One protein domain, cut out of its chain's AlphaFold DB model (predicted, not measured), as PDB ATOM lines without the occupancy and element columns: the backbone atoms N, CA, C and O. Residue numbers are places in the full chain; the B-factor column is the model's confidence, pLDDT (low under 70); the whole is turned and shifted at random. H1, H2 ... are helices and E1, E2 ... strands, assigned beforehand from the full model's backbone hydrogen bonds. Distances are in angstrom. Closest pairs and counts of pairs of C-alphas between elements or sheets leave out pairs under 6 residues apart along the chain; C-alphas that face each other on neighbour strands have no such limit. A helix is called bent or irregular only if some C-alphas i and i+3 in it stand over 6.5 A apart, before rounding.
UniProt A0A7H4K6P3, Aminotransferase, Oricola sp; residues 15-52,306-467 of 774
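AT A GLANCE: This is residues 15 to 52 and 306 to 467 of the 774 residues of the protein "Aminotransferase" of Oricola sp (UniProt A0A7H4K6P3). A small sheet of three strands, E1, E2 and E3, has the long helix H2 along one face and the short H5 on the other, while a second long helix, H8, runs beside H2. H4 reaches from E3 to H8 with H1 side by side with it, and at one end H6, H7 and their link make the outline longer, residues 423 to 429 sticking out. The 200 printed residues hold eight named helices and three named strands, in the order H1 H2 E1 E2 H3 H4 H5 E3 H6 H7 H8; the sheet, E1 - E2 - E3, is antiparallel. The class is mostly helix; the whole is compact, with a radius of gyration of the C-alphas of 18.2 A, yet elongated, spanning 62 by 39 by 28 A.

HOW THE PARTS SIT: E2, residues 353 to 357, is the inner strand. E1, residues 343 to 346, forms a hairpin with E2, with N 345 and O 355 at 2.9 A. E3, residues 402 to 406, is antiparallel to E2, with N 354 and O 405 at 3.0 A. H2, residues 306 to 335, is on the sheet at a height of 8.8 A, over E2. H5, residues 393 to 396, is on the opposite face. H8, residues 439 to 466, is the hub, touching four helices. It touches H2 at a shallow tilt of 22 degrees, the same way, closest at the C-alphas of Arg 316 and Arg 446, 6.2 A. H4, residues 375 to 386, touches H8 about perpendicular, at 81 degrees, closest at the C-alphas of Cys 386 and Arg 456, 5.3 A. H1, residues 15 to 24, touches H4 at 6 degrees, a shallow tilt, closest at the C-alphas of Ala 23 and Arg 380, 5.0 A. H3, residues 359 to 367, touches H8, closest at the C-alphas of Ala 365 and Leu 465, 5.7 A. H6, residues 412 to 424, touches H8 with residues 412 to 416 alone, opposite ways, closest at the C-alphas of Phe 414 and Gly 441, 4.4 A. H7, residues 432 to 436, is close to H6 but not clearly touching it; the C-alphas of Leu 422 and His 434 are 7.6 A apart. In H1, H2, H4 and H7 every O i to N i+4 pair is within hydrogen-bond range; in H3 4 of 5 are, in H6 6 of 9, in H8 20 of 24, and H5 is too short for such a pair.

IN THESE COORDINATES: H2 is 43.5 A long, H8 38.7 A, H6 19.1 A and H4 16.3 A. C-alpha 15 of H1 is at (23.042, 9.289, 50.088), and C-alpha 466 of H8 at (17.995, 30.231, 24.010). H6 is only just irregular: C-alphas 414 and 417 are 6.8 A apart.

THE WHOLE: Residues 53 to 305 are not printed, and C-alphas 52 and 306 are 10.6 A apart across the cut. Residues 25 to 52 hold no named element; residues 44 to 45 pair in parallel with 388 to 389. Of the links that are printed whole, none is long. Residues 28 to 34 and 467 have pLDDT under 70.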
ATOM      1  N   VAL A  15      22.418   9.122  51.411       90.44
ATOM      2  CA  VAL A  15      23.042   9.289  50.088       90.44
ATOM      3  C   VAL A  15      22.627  10.618  49.450       90.44
ATOM      4  O   VAL A  15      23.480  11.351  48.948       90.44
ATOM      5  N   MET A  16      21.343  10.983  49.522       91.50
ATOM      6  CA  MET A  16      20.851  12.277  49.035       91.50
ATOM      7  C   MET A  16      21.517  13.458  49.752       91.50
ATOM      8  O   MET A  16      21.861  14.452  49.106       91.50
ATOM      9  N   LEU A  17      21.728  13.350  51.068       94.00
ATOM     10  CA  LEU A  17      22.452  14.344  51.858       94.00
ATOM     11  C   LEU A  17      23.919  14.472  51.424       94.00
ATOM     12  O   LEU A  17      24.405  15.599  51.315       94.00
ATOM     13  N   GLN A  18      24.625  13.362  51.190       92.00
ATOM     14  CA  GLN A  18      26.018  13.410  50.726       92.00
ATOM     15  C   GLN A  18      26.112  14.082  49.359       92.00
ATOM     16  O   GLN A  18      26.786  15.100  49.240       92.00
ATOM     17  N   ARG A  19      25.294  13.649  48.390       91.62
ATOM     18  CA  ARG A  19      25.225  14.285  47.063       91.62
ATOM     19  C   ARG A  19      24.978  15.790  47.149       91.62
ATOM     20  O   ARG A  19      25.605  16.564  46.427       91.62
ATOM     21  N   ALA A  20      24.085  16.220  48.043       93.62
ATOM     22  CA  ALA A  20      23.810  17.636  48.245       93.62
ATOM     23  C   ALA A  20      25.016  18.408  48.813       93.62
ATOM     24  O   ALA A  20      25.238  19.557  48.430       93.62
ATOM     25  N   ARG A  21      25.798  17.796  49.710       92.94
ATOM     26  CA  ARG A  21      27.035  18.385  50.248       92.94
ATOM     27  C   ARG A  21      28.126  18.447  49.190       92.94
ATOM     28  O   ARG A  21      28.738  19.498  49.038       92.94
ATOM     29  N   ASP A  22      28.319  17.382  48.426       90.06
ATOM     30  CA  ASP A  22      29.355  17.325  47.396       90.06
ATOM     31  C   ASP A  22      29.106  18.365  46.303       90.06
ATOM     32  O   ASP A  22      30.022  19.094  45.918       90.06
ATOM     33  N   ALA A  23      27.843  18.522  45.887       90.81
ATOM     34  CA  ALA A  23      27.425  19.574  44.962       90.81
ATOM     35  C   ALA A  23      27.797  20.977  45.456       90.81
ATOM     36  O   ALA A  23      28.251  21.805  44.672       90.81
ATOM     37  N   LEU A  24      27.646  21.238  46.755       91.81
ATOM     38  CA  LEU A  24      27.973  22.524  47.365       91.81
ATOM     39  C   LEU A  24      29.476  22.731  47.600       91.81
ATOM     40  O   LEU A  24      29.937  23.869  47.626       91.81
ATOM     41  N   MET A  25      30.244  21.657  47.771       88.50
ATOM     42  CA  MET A  25      31.693  21.712  48.003       88.50
ATOM     43  C   MET A  25      32.519  21.688  46.710       88.50
ATOM     44  O   MET A  25      33.751  21.592  46.780       88.50
ATOM     45  N   GLY A  26      31.857  21.719  45.548       78.94
ATOM     46  CA  GLY A  26      32.499  21.574  44.241       78.94
ATOM     47  C   GLY A  26      33.182  20.217  44.064       78.94
ATOM     48  O   GLY A  26      34.123  20.093  43.285       78.94
ATOM     49  N   SER A  27      32.770  19.214  44.840       75.38
ATOM     50  CA  SER A  27      33.342  17.866  44.819       75.38
ATOM     51  C   SER A  27      32.476  16.962  43.940       75.38
ATOM     52  O   SER A  27      31.252  17.128  43.866       75.38
ATOM     53  N   ASP A  28      33.116  16.038  43.230       58.41
ATOM     54  CA  ASP A  28      32.453  15.100  42.327       58.41
ATOM     55  C   ASP A  28      33.109  13.721  42.465       58.41
ATOM     56  O   ASP A  28      34.333  13.617  42.417       58.41
ATOM     57  N   ASP A  29      32.303  12.670  42.614       43.19
ATOM     58  CA  ASP A  29      32.781  11.280  42.655       43.19
ATOM     59  C   ASP A  29      33.284  10.805  41.275       43.19
ATOM     60  O   ASP A  29      33.924   9.758  41.170       43.19
ATOM     61  N   VAL A  30      32.995  11.563  40.206       37.00
ATOM     62  CA  VAL A  30      33.247  11.169  38.808       37.00
ATOM     63  C   VAL A  30      34.286  12.057  38.096       37.00
ATOM     64  O   VAL A  30      34.875  11.625  37.106       37.00
ATOM     65  N   ARG A  31      34.569  13.278  38.582       40.69
ATOM     66  CA  ARG A  31      35.527  14.216  37.952       40.69
ATOM     67  C   ARG A  31      36.828  14.325  38.751       40.69
ATOM     68  O   ARG A  31      36.816  14.465  39.966       40.69
ATOM     69  N   SER A  32      37.965  14.353  38.058       34.81
ATOM     70  CA  SER A  32      39.316  14.477  38.640       34.81
ATOM     71  C   SER A  32      39.706  15.909  39.069       34.81
ATOM     72  O   SER A  32      40.857  16.139  39.442       34.81
ATOM     73  N   GLY A  33      38.776  16.874  39.049       46.84
ATOM     74  CA  GLY A  33      39.014  18.280  39.398       46.84
ATOM     75  C   GLY A  33      37.930  18.864  40.309       46.84
ATOM     76  O   GLY A  33      36.757  18.523  40.187       46.84
ATOM     77  N   ARG A  34      38.328  19.759  41.224       59.41
ATOM     78  CA  ARG A  34      37.426  20.436  42.168       59.41
ATOM     79  C   ARG A  34      36.761  21.635  41.481       59.41
ATOM     80  O   ARG A  34      37.455  22.569  41.081       59.41
ATOM     81  N   GLY A  35      35.440  21.592  41.321       70.56
ATOM     82  CA  GLY A  35      34.631  22.737  40.900       70.56
ATOM     83  C   GLY A  35      34.562  23.825  41.984       70.56
ATOM     84  O   GLY A  35      35.122  23.645  43.070       70.56
ATOM     85  N   PRO A  36      33.891  24.960  41.715       82.19
ATOM     86  CA  PRO A  36      33.673  25.991  42.719       82.19
ATOM     87  C   PRO A  36      33.006  25.446  43.976       82.19
ATOM     88  O   PRO A  36      32.046  24.681  43.916       82.19
ATOM     89  N   SER A  37      33.500  25.892  45.120       90.56
ATOM     90  CA  SER A  37      32.899  25.650  46.421       90.56
ATOM     91  C   SER A  37      31.971  26.803  46.788       90.56
ATOM     92  O   SER A  37      32.232  27.966  46.495       90.56
ATOM     93  N   MET A  38      30.912  26.508  47.537       91.88
ATOM     94  CA  MET A  38      30.014  27.502  48.130       91.88
ATOM     95  C   MET A  38      30.705  28.512  49.069       91.88
ATOM     96  O   MET A  38      30.055  29.457  49.519       91.88
ATOM     97  N   PHE A  39      31.970  28.263  49.423       87.19
ATOM     98  CA  PHE A  39      32.822  29.114  50.255       87.19
ATOM     99  C   PHE A  39      33.826  29.947  49.449       87.19
ATOM    100  O   PHE A  39      34.582  30.715  50.047       87.19
ATOM    101  N   ASP A  40      33.870  29.788  48.124       84.75
ATOM    102  CA  ASP A  40      34.793  30.549  47.291       84.75
ATOM    103  C   ASP A  40      34.436  32.049  47.329       84.75
ATOM    104  O   ASP A  40      33.251  32.398  47.337       84.75
ATOM    105  N   PRO A  41      35.428  32.963  47.346       82.69
ATOM    106  CA  PRO A  41      35.175  34.395  47.535       82.69
ATOM    107  C   PRO A  41      34.269  35.051  46.480       82.69
ATOM    108  O   PRO A  41      33.622  36.053  46.777       82.69
ATOM    109  N   ASP A  42      34.230  34.522  45.254       85.50
ATOM    110  CA  ASP A  42      33.411  35.035  44.148       85.50
ATOM    111  C   ASP A  42      31.990  34.441  44.113       85.50
ATOM    112  O   ASP A  42      31.159  34.875  43.301       85.50
ATOM    113  N   VAL A  43      31.679  33.488  45.000       89.62
ATOM    114  CA  VAL A  43      30.391  32.790  45.058       89.62
ATOM    115  C   VAL A  43      29.405  33.500  45.983       89.62
ATOM    116  O   VAL A  43      29.680  33.775  47.150       89.62
ATOM    117  N   VAL A  44      28.186  33.732  45.483       95.31
ATOM    118  CA  VAL A  44      27.059  34.146  46.332       95.31
ATOM    119  C   VAL A  44      26.348  32.896  46.839       95.31
ATOM    120  O   VAL A  44      25.743  32.152  46.068       95.31
ATOM    121  N   SER A  45      26.425  32.659  48.147       96.38
ATOM    122  CA  SER A  45      25.861  31.461  48.768       96.38
ATOM    123  C   SER A  45      24.517  31.730  49.437       96.38
ATOM    124  O   SER A  45      24.431  32.444  50.434       96.38
ATOM    125  N   PHE A  46      23.476  31.084  48.913       96.94
ATOM    126  CA  PHE A  46      22.142  30.978  49.508       96.94
ATOM    127  C   PHE A  46      21.952  29.662  50.276       96.94
ATOM    128  O   PHE A  46      20.835  29.300  50.644       96.94
ATOM    129  N   ALA A  47      23.014  28.884  50.471       93.19
ATOM    130  CA  ALA A  47      22.896  27.537  51.010       93.19
ATOM    131  C   ALA A  47      23.121  27.460  52.529       93.19
ATOM    132  O   ALA A  47      22.468  26.654  53.202       93.19
ATOM    133  N   HIS A  48      23.968  28.327  53.087       83.19
ATOM    134  CA  HIS A  48      24.174  28.441  54.532       83.19
ATOM    135  C   HIS A  48      23.107  29.300  55.199       83.19
ATOM    136  O   HIS A  48      22.570  30.220  54.596       83.19
ATOM    137  N   GLY A  49      22.813  29.007  56.466       78.62
ATOM    138  CA  GLY A  49      21.868  29.788  57.254       78.62
ATOM    139  C   GLY A  49      22.513  30.334  58.513       78.62
ATOM    140  O   GLY A  49      22.578  29.622  59.513       78.62
ATOM    141  N   GLU A  50      22.922  31.595  58.493       84.00
ATOM    142  CA  GLU A  50      23.437  32.328  59.659       84.00
ATOM    143  C   GLU A  50      22.460  33.442  60.078       84.00
ATOM    144  O   GLU A  50      21.305  33.463  59.637       84.00
ATOM    145  N   GLY A  51      22.897  34.333  60.971       87.69
ATOM    146  CA  GLY A  51      22.175  35.558  61.313       87.69
ATOM    147  C   GLY A  51      22.410  36.676  60.289       87.69
ATOM    148  O   GLY A  51      23.366  36.643  59.516       87.69
ATOM    149  N   VAL A  52      21.550  37.699  60.316       92.00
ATOM    150  CA  VAL A  52      21.632  38.877  59.422       92.00
ATOM    151  C   VAL A  52      22.666  39.923  59.857       92.00
ATOM    152  O   VAL A  52      23.008  40.813  59.082       92.00
ATOM    153  N   ARG A 306      15.513  42.213  67.981       90.88
ATOM    154  CA  ARG A 306      15.001  40.956  67.418       90.88
ATOM    155  C   ARG A 306      14.004  41.220  66.291       90.88
ATOM    156  O   ARG A 306      14.110  40.637  65.214       90.88
ATOM    157  N   SER A 307      13.082  42.157  66.509       91.62
ATOM    158  CA  SER A 307      12.062  42.515  65.520       91.62
ATOM    159  C   SER A 307      12.677  43.073  64.237       91.62
ATOM    160  O   SER A 307      12.167  42.815  63.150       91.62
ATOM    161  N   GLN A 308      13.783  43.818  64.330       93.06
ATOM    162  CA  GLN A 308      14.508  44.305  63.159       93.06
ATOM    163  C   GLN A 308      15.111  43.158  62.338       93.06
ATOM    164  O   GLN A 308      14.976  43.176  61.116       93.06
ATOM    165  N   ASN A 309      15.703  42.147  62.989       93.94
ATOM    166  CA  ASN A 309      16.233  40.967  62.299       93.94
ATOM    167  C   ASN A 309      15.122  40.251  61.514       93.94
ATOM    168  O   ASN A 309      15.283  39.975  60.328       93.94
ATOM    169  N   VAL A 310      13.968  40.015  62.150       94.06
ATOM    170  CA  VAL A 310      12.811  39.368  61.505       94.06
ATOM    171  C   VAL A 310      12.271  40.212  60.346       94.06
ATOM    172  O   VAL A 310      12.030  39.681  59.262       94.06
ATOM    173  N   ARG A 311      12.131  41.535  60.527       94.81
ATOM    174  CA  ARG A 311      11.688  42.449  59.456       94.81
ATOM    175  C   ARG A 311      12.625  42.424  58.255       94.81
ATOM    176  O   ARG A 311      12.146  42.401  57.125       94.81
ATOM    177  N   GLU A 312      13.934  42.441  58.484       96.06
ATOM    178  CA  GLU A 312      14.915  42.424  57.401       96.06
ATOM    179  C   GLU A 312      14.875  41.110  56.620       96.06
ATOM    180  O   GLU A 312      14.842  41.128  55.390       96.06
ATOM    181  N   ILE A 313      14.792  39.970  57.312       96.06
ATOM    182  CA  ILE A 313      14.626  38.673  56.648       96.06
ATOM    183  C   ILE A 313      13.338  38.665  55.812       96.06
ATOM    184  O   ILE A 313      13.372  38.285  54.644       96.06
ATOM    185  N   GLY A 314      12.223  39.160  56.362       96.25
ATOM    186  CA  GLY A 314      10.954  39.278  55.639       96.25
ATOM    187  C   GLY A 314      11.063  40.126  54.364       96.25
ATOM    188  O   GLY A 314      10.575  39.714  53.311       96.25
ATOM    189  N   ARG A 315      11.762  41.271  54.421       96.94
ATOM    190  CA  ARG A 315      12.031  42.116  53.240       96.94
ATOM    191  C   ARG A 315      12.818  41.358  52.171       96.94
ATOM    192  O   ARG A 315      12.448  41.406  51.002       96.94
ATOM    193  N   ARG A 316      13.875  40.641  52.564       97.69
ATOM    194  CA  ARG A 316      14.702  39.848  51.640       97.69
ATOM    195  C   ARG A 316      13.910  38.721  50.979       97.69
ATOM    196  O   ARG A 316      14.034  38.517  49.777       97.69
ATOM    197  N   LEU A 317      13.059  38.024  51.732       97.38
ATOM    198  CA  LEU A 317      12.196  36.963  51.201       97.38
ATOM    199  C   LEU A 317      11.192  37.509  50.176       97.38
ATOM    200  O   LEU A 317      11.065  36.958  49.085       97.38
ATOM    201  N   GLN A 318      10.528  38.626  50.492       97.62
ATOM    202  CA  GLN A 318       9.623  39.307  49.560       97.62
ATOM    203  C   GLN A 318      10.349  39.785  48.297       97.62
ATOM    204  O   GLN A 318       9.809  39.687  47.196       97.62
ATOM    205  N   GLN A 319      11.580  40.278  48.447       97.88
ATOM    206  CA  GLN A 319      12.417  40.685  47.325       97.88
ATOM    207  C   GLN A 319      12.747  39.495  46.415       97.88
ATOM    208  O   GLN A 319      12.518  39.594  45.213       97.88
ATOM    209  N   VAL A 320      13.202  38.364  46.968       98.31
ATOM    210  CA  VAL A 320      13.466  37.143  46.182       98.31
ATOM    211  C   VAL A 320      12.208  36.680  45.452       98.31
ATOM    212  O   VAL A 320      12.267  36.442  44.249       98.31
ATOM    213  N   ALA A 321      11.060  36.615  46.133       98.25
ATOM    214  CA  ALA A 321       9.798  36.213  45.512       98.25
ATOM    215  C   ALA A 321       9.410  37.126  44.335       98.25
ATOM    216  O   ALA A 321       9.015  36.648  43.268       98.25
ATOM    217  N   LYS A 322       9.575  38.445  44.501       98.38
ATOM    218  CA  LYS A 322       9.336  39.428  43.438       98.38
ATOM    219  C   LYS A 322      10.283  39.223  42.256       98.38
ATOM    220  O   LYS A 322       9.820  39.210  41.117       98.38
ATOM    221  N   ILE A 323      11.582  39.062  42.517       98.25
ATOM    222  CA  ILE A 323      12.592  38.853  41.474       98.25
ATOM    223  C   ILE A 323      12.292  37.567  40.700       98.25
ATOM    224  O   ILE A 323      12.250  37.606  39.478       98.25
ATOM    225  N   VAL A 324      11.990  36.465  41.391       98.25
ATOM    226  CA  VAL A 324      11.643  35.172  40.777       98.25
ATOM    227  C   VAL A 324      10.459  35.303  39.816       98.25
ATOM    228  O   VAL A 324      10.552  34.858  38.674       98.25
ATOM    229  N   GLY A 325       9.374  35.973  40.223       97.56
ATOM    230  CA  GLY A 325       8.219  36.186  39.341       97.56
ATOM    231  C   GLY A 325       8.535  37.057  38.116       97.56
ATOM    232  O   GLY A 325       8.029  36.814  37.015       97.56
ATOM    233  N   GLN A 326       9.400  38.063  38.279       97.75
ATOM    234  CA  GLN A 326       9.860  38.909  37.175       97.75
ATOM    235  C   GLN A 326      10.787  38.149  36.217       97.75
ATOM    236  O   GLN A 326      10.599  38.237  35.004       97.75
ATOM    237  N   MET A 327      11.736  37.380  36.755       97.38
ATOM    238  CA  MET A 327      12.639  36.505  36.006       97.38
ATOM    239  C   MET A 327      11.856  35.493  35.175       97.38
ATOM    240  O   MET A 327      12.082  35.390  33.975       97.38
ATOM    241  N   ASP A 328      10.892  34.791  35.779       98.06
ATOM    242  CA  ASP A 328      10.055  33.818  35.071       98.06
ATOM    243  C   ASP A 328       9.315  34.468  33.897       98.06
ATOM    244  O   ASP A 328       9.341  33.965  32.772       98.06
ATOM    245  N   THR A 329       8.717  35.638  34.132       96.88
ATOM    246  CA  THR A 329       8.011  36.392  33.090       96.88
ATOM    247  C   THR A 329       8.943  36.773  31.936       96.88
ATOM    248  O   THR A 329       8.581  36.588  30.768       96.88
ATOM    249  N   ARG A 330      10.152  37.271  32.234       96.81
ATOM    250  CA  ARG A 330      11.152  37.643  31.221       96.81
ATOM    251  C   ARG A 330      11.656  36.425  30.448       96.81
ATOM    252  O   ARG A 330      11.653  36.455  29.220       96.81
ATOM    253  N   LEU A 331      11.993  35.334  31.135       93.00
ATOM    254  CA  LEU A 331      12.465  34.092  30.518       93.00
ATOM    255  C   LEU A 331      11.401  33.464  29.613       93.00
ATOM    256  O   LEU A 331      11.710  33.067  28.491       93.00
ATOM    257  N   ARG A 332      10.135  33.418  30.045       95.38
ATOM    258  CA  ARG A 332       9.027  32.929  29.209       95.38
ATOM    259  C   ARG A 332       8.787  33.805  27.988       95.38
ATOM    260  O   ARG A 332       8.554  33.276  26.906       95.38
ATOM    261  N   THR A 333       8.891  35.125  28.142       92.12
ATOM    262  CA  THR A 333       8.784  36.071  27.020       92.12
ATOM    263  C   THR A 333       9.909  35.851  26.008       92.12
ATOM    264  O   THR A 333       9.649  35.779  24.812       92.12
ATOM    265  N   LEU A 334      11.144  35.679  26.489       87.81
ATOM    266  CA  LEU A 334      12.326  35.445  25.660       87.81
ATOM    267  C   LEU A 334      12.262  34.114  24.892       87.81
ATOM    268  O   LEU A 334      12.737  34.028  23.765       87.81
ATOM    269  N   THR A 335      11.695  33.075  25.505       85.88
ATOM    270  CA  THR A 335      11.758  31.691  24.998       85.88
ATOM    271  C   THR A 335      10.444  31.195  24.387       85.88
ATOM    272  O   THR A 335      10.399  30.110  23.812       85.88
ATOM    273  N   GLY A 336       9.354  31.956  24.515       88.94
ATOM    274  CA  GLY A 336       8.021  31.578  24.036       88.94
ATOM    275  C   GLY A 336       7.303  30.516  24.885       88.94
ATOM    276  O   GLY A 336       6.288  29.965  24.453       88.94
ATOM    277  N   HIS A 337       7.796  30.206  26.088       89.50
ATOM    278  CA  HIS A 337       7.183  29.216  26.979       89.50
ATOM    279  C   HIS A 337       5.894  29.739  27.639       89.50
ATOM    280  O   HIS A 337       5.841  30.854  28.153       89.50
ATOM    281  N   ARG A 338       4.841  28.906  27.666       90.81
ATOM    282  CA  ARG A 338       3.554  29.251  28.306       90.81
ATOM    283  C   ARG A 338       3.495  28.897  29.793       90.81
ATOM    284  O   ARG A 338       2.933  29.667  30.563       90.81
ATOM    285  N   ALA A 339       4.044  27.746  30.177       93.19
ATOM    286  CA  ALA A 339       4.087  27.294  31.568       93.19
ATOM    287  C   ALA A 339       5.281  27.920  32.315       93.19
ATOM    288  O   ALA A 339       6.298  28.168  31.657       93.19
ATOM    289  N   PRO A 340       5.178  28.155  33.641       96.25
ATOM    290  CA  PRO A 340       6.276  28.671  34.459       96.25
ATOM    291  C   PRO A 340       7.561  27.850  34.301       96.25
ATOM    292  O   PRO A 340       7.522  26.621  34.293       96.25
ATOM    293  N   LEU A 341       8.692  28.539  34.167       97.06
ATOM    294  CA  LEU A 341      10.037  27.958  34.138       97.06
ATOM    295  C   LEU A 341      10.651  27.926  35.541       97.06
ATOM    296  O   LEU A 341      11.363  26.982  35.879       97.06
ATOM    297  N   LEU A 342      10.358  28.938  36.356       96.44
ATOM    298  CA  LEU A 342      10.656  28.932  37.782       96.44
ATOM    299  C   LEU A 342       9.497  29.530  38.579       96.44
ATOM    300  O   LEU A 342       8.794  30.418  38.097       96.44
ATOM    301  N   ALA A 343       9.314  29.066  39.811       97.12
ATOM    302  CA  ALA A 343       8.266  29.561  40.693       97.12
ATOM    303  C   ALA A 343       8.703  29.558  42.161       97.12
ATOM    304  O   ALA A 343       9.600  28.820  42.569       97.12
ATOM    305  N   VAL A 344       8.030  30.380  42.969       97.94
ATOM    306  CA  VAL A 344       8.041  30.220  44.425       97.94
ATOM    307  C   VAL A 344       7.104  29.062  44.756       97.94
ATOM    308  O   VAL A 344       5.891  29.206  44.643       97.94
ATOM    309  N   ASP A 345       7.679  27.931  45.145       97.38
ATOM    310  CA  ASP A 345       6.948  26.717  45.529       97.38
ATOM    311  C   ASP A 345       6.370  26.858  46.943       97.38
ATOM    312  O   ASP A 345       5.224  26.500  47.204       97.38
ATOM    313  N   HIS A 346       7.128  27.495  47.843       96.62
ATOM    314  CA  HIS A 346       6.648  27.848  49.174       96.62
ATOM    315  C   HIS A 346       7.179  29.203  49.631       96.62
ATOM    316  O   HIS A 346       8.393  29.410  49.730       96.62
ATOM    317  N   MET A 347       6.251  30.102  49.967       95.88
ATOM    318  CA  MET A 347       6.556  31.338  50.677       95.88
ATOM    319  C   MET A 347       6.553  31.063  52.190       95.88
ATOM    320  O   MET A 347       5.505  30.683  52.715       95.88
ATOM    321  N   PRO A 348       7.676  31.269  52.896       94.31
ATOM    322  CA  PRO A 348       7.780  30.967  54.320       94.31
ATOM    323  C   PRO A 348       6.869  31.843  55.180       94.31
ATOM    324  O   PRO A 348       6.771  33.056  54.978       94.31
ATOM    325  N   GLU A 349       6.312  31.239  56.226       93.88
ATOM    326  CA  GLU A 349       5.605  31.927  57.313       93.88
ATOM    327  C   GLU A 349       6.542  32.238  58.495       93.88
ATOM    328  O   GLU A 349       6.231  33.081  59.335       93.88
ATOM    329  N   ALA A 350       7.719  31.607  58.545       93.69
ATOM    330  CA  ALA A 350       8.766  31.884  59.521       93.69
ATOM    331  C   ALA A 350      10.175  31.547  59.009       93.69
ATOM    332  O   ALA A 350      10.364  30.932  57.962       93.69
ATOM    333  N   GLY A 351      11.190  31.905  59.791       93.12
ATOM    334  CA  GLY A 351      12.569  31.502  59.533       93.12
ATOM    335  C   GLY A 351      13.245  32.394  58.500       93.12
ATOM    336  O   GLY A 351      13.143  33.610  58.588       93.12
ATOM    337  N   HIS A 352      14.017  31.813  57.581       93.94
ATOM    338  CA  HIS A 352      14.905  32.585  56.695       93.94
ATOM    339  C   HIS A 352      15.107  32.012  55.293       93.94
ATOM    340  O   HIS A 352      16.022  32.428  54.576       93.94
ATOM    341  N   SER A 353      14.296  31.032  54.910       95.56
ATOM    342  CA  SER A 353      14.476  30.319  53.655       95.56
ATOM    343  C   SER A 353      13.181  30.236  52.875       95.56
ATOM    344  O   SER A 353      12.138  29.959  53.449       95.56
ATOM    345  N   ILE A 354      13.281  30.459  51.569       96.75
ATOM    346  CA  ILE A 354      12.202  30.298  50.592       96.75
ATOM    347  C   ILE A 354      12.485  29.058  49.741       96.75
ATOM    348  O   ILE A 354      13.651  28.738  49.485       96.75
ATOM    349  N   LEU A 355      11.435  28.338  49.343       98.31
ATOM    350  CA  LEU A 355      11.549  27.166  48.474       98.31
ATOM    351  C   LEU A 355      11.163  27.562  47.050       98.31
ATOM    352  O   LEU A 355      10.084  28.116  46.827       98.31
ATOM    353  N   LEU A 356      12.055  27.297  46.102       98.56
ATOM    354  CA  LEU A 356      11.849  27.584  44.687       98.56
ATOM    355  C   LEU A 356      11.766  26.279  43.898       98.56
ATOM    356  O   LEU A 356      12.549  25.362  44.154       98.56
ATOM    357  N   ASP A 357      10.865  26.226  42.923       98.19
ATOM    358  CA  ASP A 357      10.748  25.125  41.966       98.19
ATOM    359  C   ASP A 357      11.315  25.541  40.604       98.19
ATOM    360  O   ASP A 357      10.970  26.596  40.067       98.19
ATOM    361  N   PHE A 358      12.192  24.697  40.058       98.44
ATOM    362  CA  PHE A 358      12.826  24.841  38.747       98.44
ATOM    363  C   PHE A 358      12.428  23.716  37.777       98.44
ATOM    364  O   PHE A 358      13.072  23.548  36.740       98.44
ATOM    365  N   GLY A 359      11.389  22.929  38.076       96.88
ATOM    366  CA  GLY A 359      10.949  21.812  37.234       96.88
ATOM    367  C   GLY A 359      10.682  22.223  35.783       96.88
ATOM    368  O   GLY A 359      11.184  21.586  34.856       96.88
ATOM    369  N   GLY A 360       9.994  23.351  35.577       96.50
ATOM    370  CA  GLY A 360       9.729  23.888  34.240       96.50
ATOM    371  C   GLY A 360      11.001  24.270  33.472       96.50
ATOM    372  O   GLY A 360      11.115  23.979  32.278       96.50
ATOM    373  N   PHE A 361      11.983  24.869  34.150       96.62
ATOM    374  CA  PHE A 361      13.300  25.159  33.588       96.62
ATOM    375  C   PHE A 361      14.028  23.874  33.205       96.62
ATOM    376  O   PHE A 361      14.540  23.785  32.094       96.62
ATOM    377  N   VAL A 362      14.046  22.871  34.084       95.75
ATOM    378  CA  VAL A 362      14.714  21.593  33.819       95.75
ATOM    379  C   VAL A 362      14.102  20.885  32.612       95.75
ATOM    380  O   VAL A 362      14.838  20.426  31.735       95.75
ATOM    381  N   ASP A 363      12.776  20.848  32.503       93.06
ATOM    382  CA  ASP A 363      12.095  20.240  31.358       93.06
ATOM    383  C   ASP A 363      12.372  20.982  30.045       93.06
ATOM    384  O   ASP A 363      12.552  20.353  28.996       93.06
ATOM    385  N   ALA A 364      12.446  22.314  30.088       90.75
ATOM    386  CA  ALA A 364      12.799  23.131  28.935       90.75
ATOM    387  C   ALA A 364      14.274  22.948  28.535       90.75
ATOM    388  O   ALA A 364      14.568  22.627  27.383       90.75
ATOM    389  N   ALA A 365      15.194  23.042  29.496       87.06
ATOM    390  CA  ALA A 365      16.631  22.863  29.308       87.06
ATOM    391  C   ALA A 365      16.982  21.451  28.805       87.06
ATOM    392  O   ALA A 365      17.927  21.277  28.029       87.06
ATOM    393  N   ARG A 366      16.177  20.437  29.158       85.12
ATOM    394  CA  ARG A 366      16.313  19.069  28.636       85.12
ATOM    395  C   ARG A 366      16.207  19.014  27.112       85.12
ATOM    396  O   ARG A 366      16.912  18.226  26.475       85.12
ATOM    397  N   ARG A 367      15.384  19.864  26.499       77.19
ATOM    398  CA  ARG A 367      15.266  19.946  25.032       77.19
ATOM    399  C   ARG A 367      16.536  20.500  24.381       77.19
ATOM    400  O   ARG A 367      16.833  20.129  23.251       77.19
ATOM    401  N   ASN A 368      17.328  21.258  25.138       70.38
ATOM    402  CA  ASN A 368      18.602  21.831  24.710       70.38
ATOM    403  C   ASN A 368      19.825  20.995  25.125       70.38
ATOM    404  O   ASN A 368      20.959  21.458  25.058       70.38
ATOM    405  N   GLY A 369      19.613  19.743  25.545       73.50
ATOM    406  CA  GLY A 369      20.692  18.792  25.834       73.50
ATOM    407  C   GLY A 369      21.234  18.826  27.264       73.50
ATOM    408  O   GLY A 369      22.012  17.941  27.613       73.50
ATOM    409  N   LEU A 370      20.789  19.751  28.120       80.50
ATOM    410  CA  LEU A 370      21.131  19.718  29.545       80.50
ATOM    411  C   LEU A 370      20.383  18.576  30.248       80.50
ATOM    412  O   LEU A 370      19.256  18.223  29.890       80.50
ATOM    413  N   ARG A 371      21.025  17.930  31.217       82.88
ATOM    414  CA  ARG A 371      20.449  16.813  31.973       82.88
ATOM    415  C   ARG A 371      20.747  17.018  33.448       82.88
ATOM    416  O   ARG A 371      21.878  17.310  33.809       82.88
ATOM    417  N   PHE A 372      19.714  16.840  34.259       89.56
ATOM    418  CA  PHE A 372      19.772  16.884  35.711       89.56
ATOM    419  C   PHE A 372      19.083  15.623  36.213       89.56
ATOM    420  O   PHE A 372      17.971  15.320  35.764       89.56
ATOM    421  N   SER A 373      19.749  14.882  37.091       90.19
ATOM    422  CA  SER A 373      19.179  13.676  37.696       90.19
ATOM    423  C   SER A 373      18.353  14.036  38.923       90.19
ATOM    424  O   SER A 373      17.333  13.411  39.189       90.19
ATOM    425  N   ASP A 374      18.794  15.057  39.655       93.44
ATOM    426  CA  ASP A 374      18.225  15.469  40.927       93.44
ATOM    427  C   ASP A 374      18.487  16.969  41.213       93.44
ATOM    428  O   ASP A 374      19.042  17.706  40.389       93.44
ATOM    429  N   SER A 375      18.053  17.445  42.383       96.62
ATOM    430  CA  SER A 375      18.250  18.841  42.813       96.62
ATOM    431  C   SER A 375      19.715  19.183  43.122       96.62
ATOM    432  O   SER A 375      20.086  20.357  43.076       96.62
ATOM    433  N   ALA A 376      20.561  18.187  43.410       95.44
ATOM    434  CA  ALA A 376      21.990  18.392  43.644       95.44
ATOM    435  C   ALA A 376      22.734  18.699  42.336       95.44
ATOM    436  O   ALA A 376      23.531  19.638  42.305       95.44
ATOM    437  N   ASP A 377      22.412  17.999  41.244       93.81
ATOM    438  CA  ASP A 377      22.928  18.310  39.905       93.81
ATOM    439  C   ASP A 377      22.530  19.731  39.474       93.81
ATOM    440  O   ASP A 377      23.349  20.479  38.937       93.81
ATOM    441  N   LEU A 378      21.283  20.132  39.747       96.50
ATOM    442  CA  LEU A 378      20.810  21.482  39.438       96.50
ATOM    443  C   LEU A 378      21.550  22.554  40.258       96.50
ATOM    444  O   LEU A 378      21.976  23.568  39.704       96.50
ATOM    445  N   ALA A 379      21.723  22.341  41.566       96.88
ATOM    446  CA  ALA A 379      22.470  23.264  42.419       96.88
ATOM    447  C   ALA A 379      23.932  23.400  41.973       96.88
ATOM    448  O   ALA A 379      24.444  24.517  41.892       96.88
ATOM    449  N   ARG A 380      24.576  22.277  41.627       93.81
ATOM    450  CA  ARG A 380      25.935  22.258  41.077       93.81
ATOM    451  C   ARG A 380      26.012  23.043  39.775       93.81
ATOM    452  O   ARG A 380      26.917  23.845  39.602       93.81
ATOM    453  N   TRP A 381      25.038  22.883  38.882       93.38
ATOM    454  CA  TRP A 381      25.022  23.621  37.622       93.38
ATOM    455  C   TRP A 381      24.950  25.138  37.815       93.38
ATOM    456  O   TRP A 381      25.664  25.859  37.120       93.38
ATOM    457  N   PHE A 382      24.147  25.637  38.761       96.50
ATOM    458  CA  PHE A 382      24.153  27.065  39.104       96.50
ATOM    459  C   PHE A 382      25.495  27.507  39.700       96.50
ATOM    460  O   PHE A 382      26.023  28.563  39.336       96.50
ATOM    461  N   LEU A 383      26.085  26.686  40.568       93.81
ATOM    462  CA  LEU A 383      27.381  26.974  41.169       93.81
ATOM    463  C   LEU A 383      28.492  27.058  40.106       93.81
ATOM    464  O   LEU A 383      29.239  28.036  40.079       93.81
ATOM    465  N   ASP A 384      28.532  26.108  39.173       85.44
ATOM    466  CA  ASP A 384      29.498  26.056  38.072       85.44
ATOM    467  C   ASP A 384      29.273  27.178  37.049       85.44
ATOM    468  O   ASP A 384      30.211  27.863  36.643       85.44
ATOM    469  N   SER A 385      28.021  27.384  36.635       84.38
ATOM    470  CA  SER A 385      27.686  28.237  35.486       84.38
ATOM    471  C   SER A 385      27.594  29.718  35.832       84.38
ATOM    472  O   SER A 385      27.709  30.565  34.940       84.38
ATOM    473  N   CYS A 386      27.310  30.049  37.094       86.81
ATOM    474  CA  CYS A 386      27.097  31.433  37.500       86.81
ATOM    475  C   CYS A 386      27.553  31.769  38.925       86.81
ATOM    476  O   CYS A 386      27.270  32.872  39.391       86.81
ATOM    477  N   LYS A 387      28.298  30.883  39.603       93.12
ATOM    478  CA  LYS A 387      28.859  31.141  40.943       93.12
ATOM    479  C   LYS A 387      27.778  31.517  41.963       93.12
ATOM    480  O   LYS A 387      27.952  32.435  42.769       93.12
ATOM    481  N   VAL A 388      26.637  30.829  41.903       97.12
ATOM    482  CA  VAL A 388      25.545  30.967  42.874       97.12
ATOM    483  C   VAL A 388      25.260  29.608  43.497       97.12
ATOM    484  O   VAL A 388      24.851  28.676  42.810       97.12
ATOM    485  N   ALA A 389      25.475  29.491  44.809       97.56
ATOM    486  CA  ALA A 389      25.253  28.248  45.537       97.56
ATOM    487  C   ALA A 389      23.848  28.225  46.149       97.56
ATOM    488  O   ALA A 389      23.570  28.926  47.126       97.56
ATOM    489  N   PHE A 390      22.971  27.387  45.607       97.75
ATOM    490  CA  PHE A 390      21.665  27.081  46.191       97.75
ATOM    491  C   PHE A 390      21.706  25.783  46.994       97.75
ATOM    492  O   PHE A 390      22.480  24.887  46.678       97.75
ATOM    493  N   SER A 391      20.852  25.640  48.012       96.88
ATOM    494  CA  SER A 391      20.789  24.398  48.790       96.88
ATOM    495  C   SER A 391      19.866  23.380  48.101       96.88
ATOM    496  O   SER A 391      18.680  23.678  47.939       96.88
ATOM    497  N   PRO A 392      20.344  22.167  47.761       97.50
ATOM    498  CA  PRO A 392      19.507  21.109  47.184       97.50
ATOM    499  C   PRO A 392      18.377  20.705  48.136       97.50
ATOM    500  O   PRO A 392      18.642  20.273  49.266       97.50
ATOM    501  N   ALA A 393      17.119  20.847  47.710       97.25
ATOM    502  CA  ALA A 393      15.974  20.599  48.587       97.25
ATOM    503  C   ALA A 393      15.728  19.101  48.850       97.25
ATOM    504  O   ALA A 393      15.132  18.767  49.872       97.25
ATOM    505  N   GLN A 394      16.269  18.197  48.022       95.94
ATOM    506  CA  GLN A 394      16.189  16.745  48.259       95.94
ATOM    507  C   GLN A 394      16.766  16.326  49.611       95.94
ATOM    508  O   GLN A 394      16.232  15.449  50.274       95.94
ATOM    509  N   SER A 395      17.812  17.016  50.079       95.44
ATOM    510  CA  SER A 395      18.416  16.747  51.391       95.44
ATOM    511  C   SER A 395      17.487  17.085  52.564       95.44
ATOM    512  O   SER A 395      17.746  16.693  53.695       95.44
ATOM    513  N   HIS A 396      16.405  17.816  52.294       96.62
ATOM    514  CA  HIS A 396      15.337  18.147  53.230       96.62
ATOM    515  C   HIS A 396      14.074  17.300  52.982       96.62
ATOM    516  O   HIS A 396      13.026  17.590  53.560       96.62
ATOM    517  N   GLY A 397      14.149  16.276  52.125       95.69
ATOM    518  CA  GLY A 397      13.037  15.384  51.803       95.69
ATOM    519  C   GLY A 397      12.048  15.927  50.774       95.69
ATOM    520  O   GLY A 397      10.895  15.509  50.786       95.69
ATOM    521  N   PHE A 398      12.436  16.899  49.943       96.62
ATOM    522  CA  PHE A 398      11.589  17.385  48.848       96.62
ATOM    523  C   PHE A 398      11.939  16.709  47.524       96.62
ATOM    524  O   PHE A 398      13.106  16.681  47.134       96.62
ATOM    525  N   ASP A 399      10.920  16.268  46.792       91.50
ATOM    526  CA  ASP A 399      11.093  15.694  45.461       91.50
ATOM    527  C   ASP A 399      11.266  16.759  44.369       91.50
ATOM    528  O   ASP A 399      10.894  17.931  44.519       91.50
ATOM    529  N   GLY A 400      11.774  16.318  43.218       93.94
ATOM    530  CA  GLY A 400      11.902  17.130  42.011       93.94
ATOM    531  C   GLY A 400      13.076  18.110  42.045       93.94
ATOM    532  O   GLY A 400      14.071  17.921  42.742       93.94
ATOM    533  N   PHE A 401      12.967  19.172  41.251       97.31
ATOM    534  CA  PHE A 401      14.042  20.140  41.021       97.31
ATOM    535  C   PHE A 401      13.861  21.397  41.869       97.31
ATOM    536  O   PHE A 401      13.909  22.526  41.381       97.31
ATOM    537  N   ARG A 402      13.632  21.180  43.165       98.06
ATOM    538  CA  ARG A 402      13.459  22.247  44.146       98.06
ATOM    539  C   ARG A 402      14.788  22.648  44.764       98.06
ATOM    540  O   ARG A 402      15.629  21.805  45.082       98.06
ATOM    541  N   LEU A 403      14.951  23.943  44.998       98.38
ATOM    542  CA  LEU A 403      16.111  24.510  45.674       98.38
ATOM    543  C   LEU A 403      15.659  25.400  46.828       98.38
ATOM    544  O   LEU A 403      14.773  26.244  46.684       98.38
ATOM    545  N   ARG A 404      16.292  25.226  47.989       97.56
ATOM    546  CA  ARG A 404      16.093  26.085  49.156       97.56
ATOM    547  C   ARG A 404      17.051  27.271  49.076       97.56
ATOM    548  O   ARG A 404      18.265  27.092  48.953       97.56
ATOM    549  N   VAL A 405      16.509  28.475  49.229       97.56
ATOM    550  CA  VAL A 405      17.251  29.738  49.159       97.56
ATOM    551  C   VAL A 405      17.231  30.419  50.523       97.56
ATOM    552  O   VAL A 405      16.194  30.900  50.973       97.56
ATOM    553  N   ASN A 406      18.372  30.444  51.208       95.94
ATOM    554  CA  ASN A 406      18.569  31.159  52.464       95.94
ATOM    555  C   ASN A 406      18.993  32.604  52.221       95.94
ATOM    556  O   ASN A 406      20.008  32.844  51.577       95.94
ATOM    557  N   VAL A 407      18.260  33.559  52.787       95.75
ATOM    558  CA  VAL A 407      18.534  34.988  52.565       95.75
ATOM    559  C   VAL A 407      19.194  35.690  53.752       95.75
ATOM    560  O   VAL A 407      19.581  36.853  53.638       95.75
ATOM    561  N   ALA A 408      19.313  35.034  54.909       93.44
ATOM    562  CA  ALA A 408      19.754  35.701  56.133       93.44
ATOM    563  C   ALA A 408      21.250  36.035  56.118       93.44
ATOM    564  O   ALA A 408      21.614  37.159  56.443       93.44
ATOM    565  N   SER A 409      22.108  35.097  55.714       91.19
ATOM    566  CA  SER A 409      23.571  35.267  55.762       91.19
ATOM    567  C   SER A 409      24.140  36.155  54.650       91.19
ATOM    568  O   SER A 409      25.296  36.574  54.713       91.19
ATOM    569  N   VAL A 410      23.356  36.438  53.606       93.88
ATOM    570  CA  VAL A 410      23.841  37.188  52.444       93.88
ATOM    571  C   VAL A 410      24.167  38.628  52.848       93.88
ATOM    572  O   VAL A 410      23.311  39.364  53.343       93.88
ATOM    573  N   GLY A 411      25.426  39.025  52.658       90.81
ATOM    574  CA  GLY A 411      25.913  40.368  52.978       90.81
ATOM    575  C   GLY A 411      25.993  40.690  54.476       90.81
ATOM    576  O   GLY A 411      26.081  41.860  54.841       90.81
ATOM    577  N   THR A 412      25.983  39.692  55.365       91.19
ATOM    578  CA  THR A 412      26.038  39.924  56.821       91.19
ATOM    579  C   THR A 412      27.261  40.749  57.250       91.19
ATOM    580  O   THR A 412      27.147  41.601  58.132       91.19
ATOM    581  N   SER A 413      28.413  40.589  56.593       92.31
ATOM    582  CA  SER A 413      29.646  41.339  56.894       92.31
ATOM    583  C   SER A 413      29.514  42.858  56.719       92.31
ATOM    584  O   SER A 413      30.173  43.611  57.439       92.31
ATOM    585  N   PHE A 414      28.616  43.341  55.853       93.12
ATOM    586  CA  PHE A 414      28.371  44.778  55.665       93.12
ATOM    587  C   PHE A 414      27.729  45.441  56.892       93.12
ATOM    588  O   PHE A 414      27.744  46.664  57.024       93.12
ATOM    589  N   THR A 415      27.213  44.649  57.835       94.31
ATOM    590  CA  THR A 415      26.690  45.138  59.120       94.31
ATOM    591  C   THR A 415      27.765  45.282  60.204       94.31
ATOM    592  O   THR A 415      27.509  45.847  61.271       94.31
ATOM    593  N   TYR A 416      28.984  44.783  59.966       94.00
ATOM    594  CA  TYR A 416      30.009  44.691  61.011       94.00
ATOM    595  C   TYR A 416      30.576  46.052  61.395       94.00
ATOM    596  O   TYR A 416      30.978  46.229  62.537       94.00
ATOM    597  N   THR A 417      30.578  47.027  60.484       92.56
ATOM    598  CA  THR A 417      31.002  48.396  60.806       92.56
ATOM    599  C   THR A 417      30.093  49.024  61.860       92.56
ATOM    600  O   THR A 417      30.599  49.534  62.853       92.56
ATOM    601  N   ALA A 418      28.769  48.911  61.697       92.88
ATOM    602  CA  ALA A 418      27.804  49.375  62.695       92.88
ATOM    603  C   ALA A 418      27.950  48.609  64.018       92.88
ATOM    604  O   ALA A 418      27.977  49.208  65.085       92.88
ATOM    605  N   SER A 419      28.126  47.287  63.938       93.06
ATOM    606  CA  SER A 419      28.310  46.442  65.125       93.06
ATOM    607  C   SER A 419      29.548  46.851  65.932       93.06
ATOM    608  O   SER A 419      29.439  47.088  67.125       93.06
ATOM    609  N   ARG A 420      30.710  47.011  65.281       92.38
ATOM    610  CA  ARG A 420      31.967  47.394  65.948       92.38
ATOM    611  C   ARG A 420      31.899  48.769  66.602       92.38
ATOM    612  O   ARG A 420      32.471  48.943  67.668       92.38
ATOM    613  N   ALA A 421      31.219  49.724  65.969       90.94
ATOM    614  CA  ALA A 421      31.027  51.047  66.555       90.94
ATOM    615  C   ALA A 421      30.224  50.966  67.864       90.94
ATOM    616  O   ALA A 421      30.589  51.601  68.841       90.94
ATOM    617  N   LEU A 422      29.179  50.132  67.902       91.12
ATOM    618  CA  LEU A 422      28.375  49.917  69.110       91.12
ATOM    619  C   LEU A 422      29.116  49.111  70.182       91.12
ATOM    620  O   LEU A 422      28.920  49.353  71.362       91.12
ATOM    621  N   GLU A 423      29.941  48.144  69.779       91.12
ATOM    622  CA  GLU A 423      30.727  47.306  70.694       91.12
ATOM    623  C   GLU A 423      31.849  48.091  71.400       91.12
ATOM    624  O   GLU A 423      32.203  47.746  72.523       91.12
ATOM    625  N   ALA A 424      32.407  49.130  70.766       88.69
ATOM    626  CA  ALA A 424      33.507  49.918  71.329       88.69
ATOM    627  C   ALA A 424      33.077  50.803  72.514       88.69
ATOM    628  O   ALA A 424      33.811  50.894  73.494       88.69
ATOM    629  N   ASP A 425      31.883  51.397  72.435       84.44
ATOM    630  CA  ASP A 425      31.350  52.355  73.415       84.44
ATOM    631  C   ASP A 425      30.050  51.839  74.063       84.44
ATOM    632  O   ASP A 425      29.111  52.595  74.310       84.44
ATOM    633  N   TRP A 426      29.952  50.523  74.282       92.31
ATOM    634  CA  TRP A 426      28.722  49.894  74.764       92.31
ATOM    635  C   TRP A 426      28.375  50.304  76.207       92.31
ATOM    636  O   TRP A 426      29.122  50.004  77.138       92.31
ATOM    637  N   ASP A 427      27.209  50.929  76.396       89.12
ATOM    638  CA  ASP A 427      26.730  51.512  77.660       89.12
ATOM    639  C   ASP A 427      25.458  50.835  78.215       89.12
ATOM    640  O   ASP A 427      24.741  51.409  79.037       89.12
ATOM    641  N   ASP A 428      25.154  49.627  77.734       87.62
ATOM    642  CA  ASP A 428      23.921  48.881  78.020       87.62
ATOM    643  C   ASP A 428      22.623  49.563  77.547       87.62
ATOM    644  O   ASP A 428      21.522  49.128  77.902       87.62
ATOM    645  N   GLN A 429      22.710  50.582  76.680       89.19
ATOM    646  CA  GLN A 429      21.543  51.237  76.093       89.19
ATOM    647  C   GLN A 429      21.340  50.875  74.619       89.19
ATOM    648  O   GLN A 429      22.231  50.888  73.769       89.19
ATOM    649  N   TRP A 430      20.086  50.585  74.268       91.12
ATOM    650  CA  TRP A 430      19.678  50.365  72.883       91.12
ATOM    651  C   TRP A 430      18.691  51.436  72.440       91.12
ATOM    652  O   TRP A 430      17.649  51.627  73.066       91.12
ATOM    653  N   SER A 431      19.001  52.102  71.330       90.62
ATOM    654  CA  SER A 431      18.204  53.207  70.805       90.62
ATOM    655  C   SER A 431      17.739  52.945  69.366       90.62
ATOM    656  O   SER A 431      18.361  52.172  68.632       90.62
ATOM    657  N   PRO A 432      16.688  53.639  68.894       90.69
ATOM    658  CA  PRO A 432      16.315  53.631  67.479       90.69
ATOM    659  C   PRO A 432      17.444  54.088  66.538       90.69
ATOM    660  O   PRO A 432      17.503  53.645  65.393       90.69
ATOM    661  N   ALA A 433      18.364  54.941  67.009       90.69
ATOM    662  CA  ALA A 433      19.538  55.344  66.237       90.69
ATOM    663  C   ALA A 433      20.503  54.163  66.024       90.69
ATOM    664  O   ALA A 433      21.003  53.970  64.912       90.69
ATOM    665  N   HIS A 434      20.690  53.318  67.046       92.31
ATOM    666  CA  HIS A 434      21.453  52.075  66.915       92.31
ATOM    667  C   HIS A 434      20.802  51.148  65.887       92.31
ATOM    668  O   HIS A 434      21.500  50.625  65.026       92.31
ATOM    669  N   GLU A 435      19.471  51.008  65.890       90.56
ATOM    670  CA  GLU A 435      18.762  50.232  64.859       90.56
ATOM    671  C   GLU A 435      18.993  50.789  63.450       90.56
ATOM    672  O   GLU A 435      19.345  50.031  62.542       90.56
ATOM    673  N   ALA A 436      18.835  52.099  63.259       93.12
ATOM    674  CA  ALA A 436      18.993  52.747  61.959       93.12
ATOM    675  C   ALA A 436      20.404  52.569  61.367       93.12
ATOM    676  O   ALA A 436      20.546  52.456  60.148       93.12
ATOM    677  N   SER A 437      21.436  52.468  62.213       94.44
ATOM    678  CA  SER A 437      22.833  52.303  61.783       94.44
ATOM    679  C   SER A 437      23.087  51.045  60.933       94.44
ATOM    680  O   SER A 437      24.005  51.023  60.111       94.44
ATOM    681  N   PHE A 438      22.244  50.013  61.064       95.69
ATOM    682  CA  PHE A 438      22.374  48.759  60.314       95.69
ATOM    683  C   PHE A 438      21.779  48.814  58.905       95.69
ATOM    684  O   PHE A 438      22.111  47.963  58.078       95.69
ATOM    685  N   GLU A 439      20.918  49.792  58.601       96.12
ATOM    686  CA  GLU A 439      20.147  49.810  57.351       96.12
ATOM    687  C   GLU A 439      21.051  49.869  56.113       96.12
ATOM    688  O   GLU A 439      20.761  49.202  55.124       96.12
ATOM    689  N   LYS A 440      22.192  50.573  56.178       95.06
ATOM    690  CA  LYS A 440      23.172  50.578  55.081       95.06
ATOM    691  C   LYS A 440      23.697  49.168  54.791       95.06
ATOM    692  O   LYS A 440      23.681  48.736  53.646       95.06
ATOM    693  N   GLY A 441      24.113  48.429  55.823       95.75
ATOM    694  CA  GLY A 441      24.605  47.057  55.659       95.75
ATOM    695  C   GLY A 441      23.517  46.090  55.183       95.75
ATOM    696  O   GLY A 441      23.770  45.222  54.350       95.75
ATOM    697  N   PHE A 442      22.282  46.274  55.651       97.31
ATOM    698  CA  PHE A 442      21.132  45.516  55.162       97.31
ATOM    699  C   PHE A 442      20.822  45.802  53.688       97.31
ATOM    700  O   PHE A 442      20.571  44.864  52.931       97.31
ATOM    701  N   ALA A 443      20.901  47.064  53.259       97.31
ATOM    702  CA  ALA A 443      20.728  47.453  51.864       97.31
ATOM    703  C   ALA A 443      21.771  46.806  50.940       97.31
ATOM    704  O   ALA A 443      21.395  46.317  49.877       97.31
ATOM    705  N   GLU A 444      23.034  46.719  51.366       96.06
ATOM    706  CA  GLU A 444      24.071  45.990  50.619       96.06
ATOM    707  C   GLU A 444      23.736  44.500  50.488       96.06
ATOM    708  O   GLU A 444      23.785  43.944  49.392       96.06
ATOM    709  N   GLY A 445      23.299  43.851  51.575       95.31
ATOM    710  CA  GLY A 445      22.844  42.458  51.523       95.31
ATOM    711  C   GLY A 445      21.704  42.246  50.521       95.31
ATOM    712  O   GLY A 445      21.765  41.335  49.699       95.31
ATOM    713  N   ARG A 446      20.697  43.129  50.523       97.94
ATOM    714  CA  ARG A 446      19.589  43.111  49.551       97.94
ATOM    715  C   ARG A 446      20.051  43.349  48.111       97.94
ATOM    716  O   ARG A 446      19.531  42.704  47.204       97.94
ATOM    717  N   SER A 447      21.025  44.231  47.900       97.19
ATOM    718  CA  SER A 447      21.642  44.494  46.590       97.19
ATOM    719  C   SER A 447      22.381  43.264  46.049       97.19
ATOM    720  O   SER A 447      22.246  42.925  44.878       97.19
ATOM    721  N   ILE A 448      23.102  42.533  46.906       95.69
ATOM    722  CA  ILE A 448      23.784  41.286  46.518       95.69
ATOM    723  C   ILE A 448      22.778  40.214  46.100       95.69
ATOM    724  O   ILE A 448      22.998  39.537  45.098       95.69
ATOM    725  N   ILE A 449      21.673  40.069  46.840       97.50
ATOM    726  CA  ILE A 449      20.593  39.135  46.486       97.50
ATOM    727  C   ILE A 449      20.017  39.479  45.107       97.50
ATOM    728  O   ILE A 449      19.843  38.579  44.287       97.50
ATOM    729  N   ASP A 450      19.752  40.765  44.861       96.88
ATOM    730  CA  ASP A 450      19.238  41.270  43.586       96.88
ATOM    731  C   ASP A 450      20.159  40.874  42.429       96.88
ATOM    732  O   ASP A 450      19.775  40.061  41.590       96.88
ATOM    733  N   LYS A 451      21.418  41.322  42.485       92.44
ATOM    734  CA  LYS A 451      22.431  41.080  41.449       92.44
ATOM    735  C   LYS A 451      22.721  39.599  41.236       92.44
ATOM    736  O   LYS A 451      22.910  39.158  40.106       92.44
ATOM    737  N   ALA A 452      22.754  38.794  42.299       95.56
ATOM    738  CA  ALA A 452      22.947  37.353  42.157       95.56
ATOM    739  C   ALA A 452      21.822  36.719  41.327       95.56
ATOM    740  O   ALA A 452      22.086  35.890  40.458       95.56
ATOM    741  N   MET A 453      20.575  37.134  41.544       97.19
ATOM    742  CA  MET A 453      19.437  36.599  40.804       97.19
ATOM    743  C   MET A 453      19.333  37.190  39.385       97.19
ATOM    744  O   MET A 453      19.170  36.436  38.425       97.19
ATOM    745  N   THR A 454      19.481  38.506  39.220       93.00
ATOM    746  CA  THR A 454      19.280  39.199  37.932       93.00
ATOM    747  C   THR A 454      20.486  39.153  37.005       93.00
ATOM    748  O   THR A 454      20.315  39.009  35.799       93.00
ATOM    749  N   ASP A 455      21.702  39.246  37.542       91.62
ATOM    750  CA  ASP A 455      22.919  39.423  36.736       91.62
ATOM    751  C   ASP A 455      23.667  38.094  36.545       91.62
ATOM    752  O   ASP A 455      24.503  37.969  35.650       91.62
ATOM    753  N   ARG A 456      23.365  37.076  37.369       93.69
ATOM    754  CA  ARG A 456      24.016  35.754  37.311       93.69
ATOM    755  C   ARG A 456      23.046  34.619  36.984       93.69
ATOM    756  O   ARG A 456      23.257  33.918  35.993       93.69
ATOM    757  N   VAL A 457      21.989  34.433  37.779       97.56
ATOM    758  CA  VAL A 457      21.035  33.316  37.614       97.56
ATOM    759  C   VAL A 457      20.196  33.480  36.346       97.56
ATOM    760  O   VAL A 457      20.189  32.573  35.513       97.56
ATOM    761  N   GLU A 458      19.532  34.625  36.152       95.81
ATOM    762  CA  GLU A 458      18.678  34.861  34.976       95.81
ATOM    763  C   GLU A 458      19.441  34.699  33.648       95.81
ATOM    764  O   GLU A 458      18.969  33.940  32.797       95.81
ATOM    765  N   PRO A 459      20.639  35.289  33.450       88.00
ATOM    766  CA  PRO A 459      21.374  35.137  32.199       88.00
ATOM    767  C   PRO A 459      21.872  33.708  31.977       88.00
ATOM    768  O   PRO A 459      21.907  33.249  30.837       88.00
ATOM    769  N   ALA A 460      22.237  32.977  33.039       87.19
ATOM    770  CA  ALA A 460      22.620  31.571  32.922       87.19
ATOM    771  C   ALA A 460      21.443  30.701  32.462       87.19
ATOM    772  O   ALA A 460      21.598  29.896  31.542       87.19
ATOM    773  N   MET A 461      20.257  30.911  33.041       94.44
ATOM    774  CA  MET A 461      19.032  30.237  32.604       94.44
ATOM    775  C   MET A 461      18.656  30.628  31.175       94.44
ATOM    776  O   MET A 461      18.356  29.754  30.369       94.44
ATOM    777  N   ALA A 462      18.720  31.915  30.829       88.06
ATOM    778  CA  ALA A 462      18.442  32.390  29.478       88.06
ATOM    779  C   ALA A 462      19.357  31.705  28.457       88.06
ATOM    780  O   ALA A 462      18.850  31.111  27.512       88.06
ATOM    781  N   ARG A 463      20.678  31.687  28.692       83.94
ATOM    782  CA  ARG A 463      21.647  30.986  27.830       83.94
ATOM    783  C   ARG A 463      21.314  29.504  27.673       83.94
ATOM    784  O   ARG A 463      21.339  28.997  26.559       83.94
ATOM    785  N   ALA A 464      20.960  28.823  28.763       83.62
ATOM    786  CA  ALA A 464      20.561  27.415  28.731       83.62
ATOM    787  C   ALA A 464      19.284  27.151  27.909       83.62
ATOM    788  O   ALA A 464      19.093  26.043  27.406       83.62
ATOM    789  N   LEU A 465      18.406  28.149  27.773       85.38
ATOM    790  CA  LEU A 465      17.129  28.030  27.068       85.38
ATOM    791  C   LEU A 465      17.163  28.546  25.623       85.38
ATOM    792  O   LEU A 465      16.419  28.030  24.791       85.38
ATOM    793  N   THR A 466      17.984  29.554  25.318       74.88
ATOM    794  CA  THR A 466      17.995  30.231  24.010       74.88
ATOM    795  C   THR A 466      19.125  29.807  23.103       74.88
ATOM    796  O   THR A 466      18.974  29.920  21.890       74.88
ATOM    797  N   ILE A 467      20.246  29.340  23.653       57.38
ATOM    798  CA  ILE A 467      21.301  28.764  22.834       57.38
ATOM    799  C   ILE A 467      20.760  27.395  22.418       57.38
ATOM    800  O   ILE A 467      20.636  26.516  23.281       57.38
TER     801      ILE A 467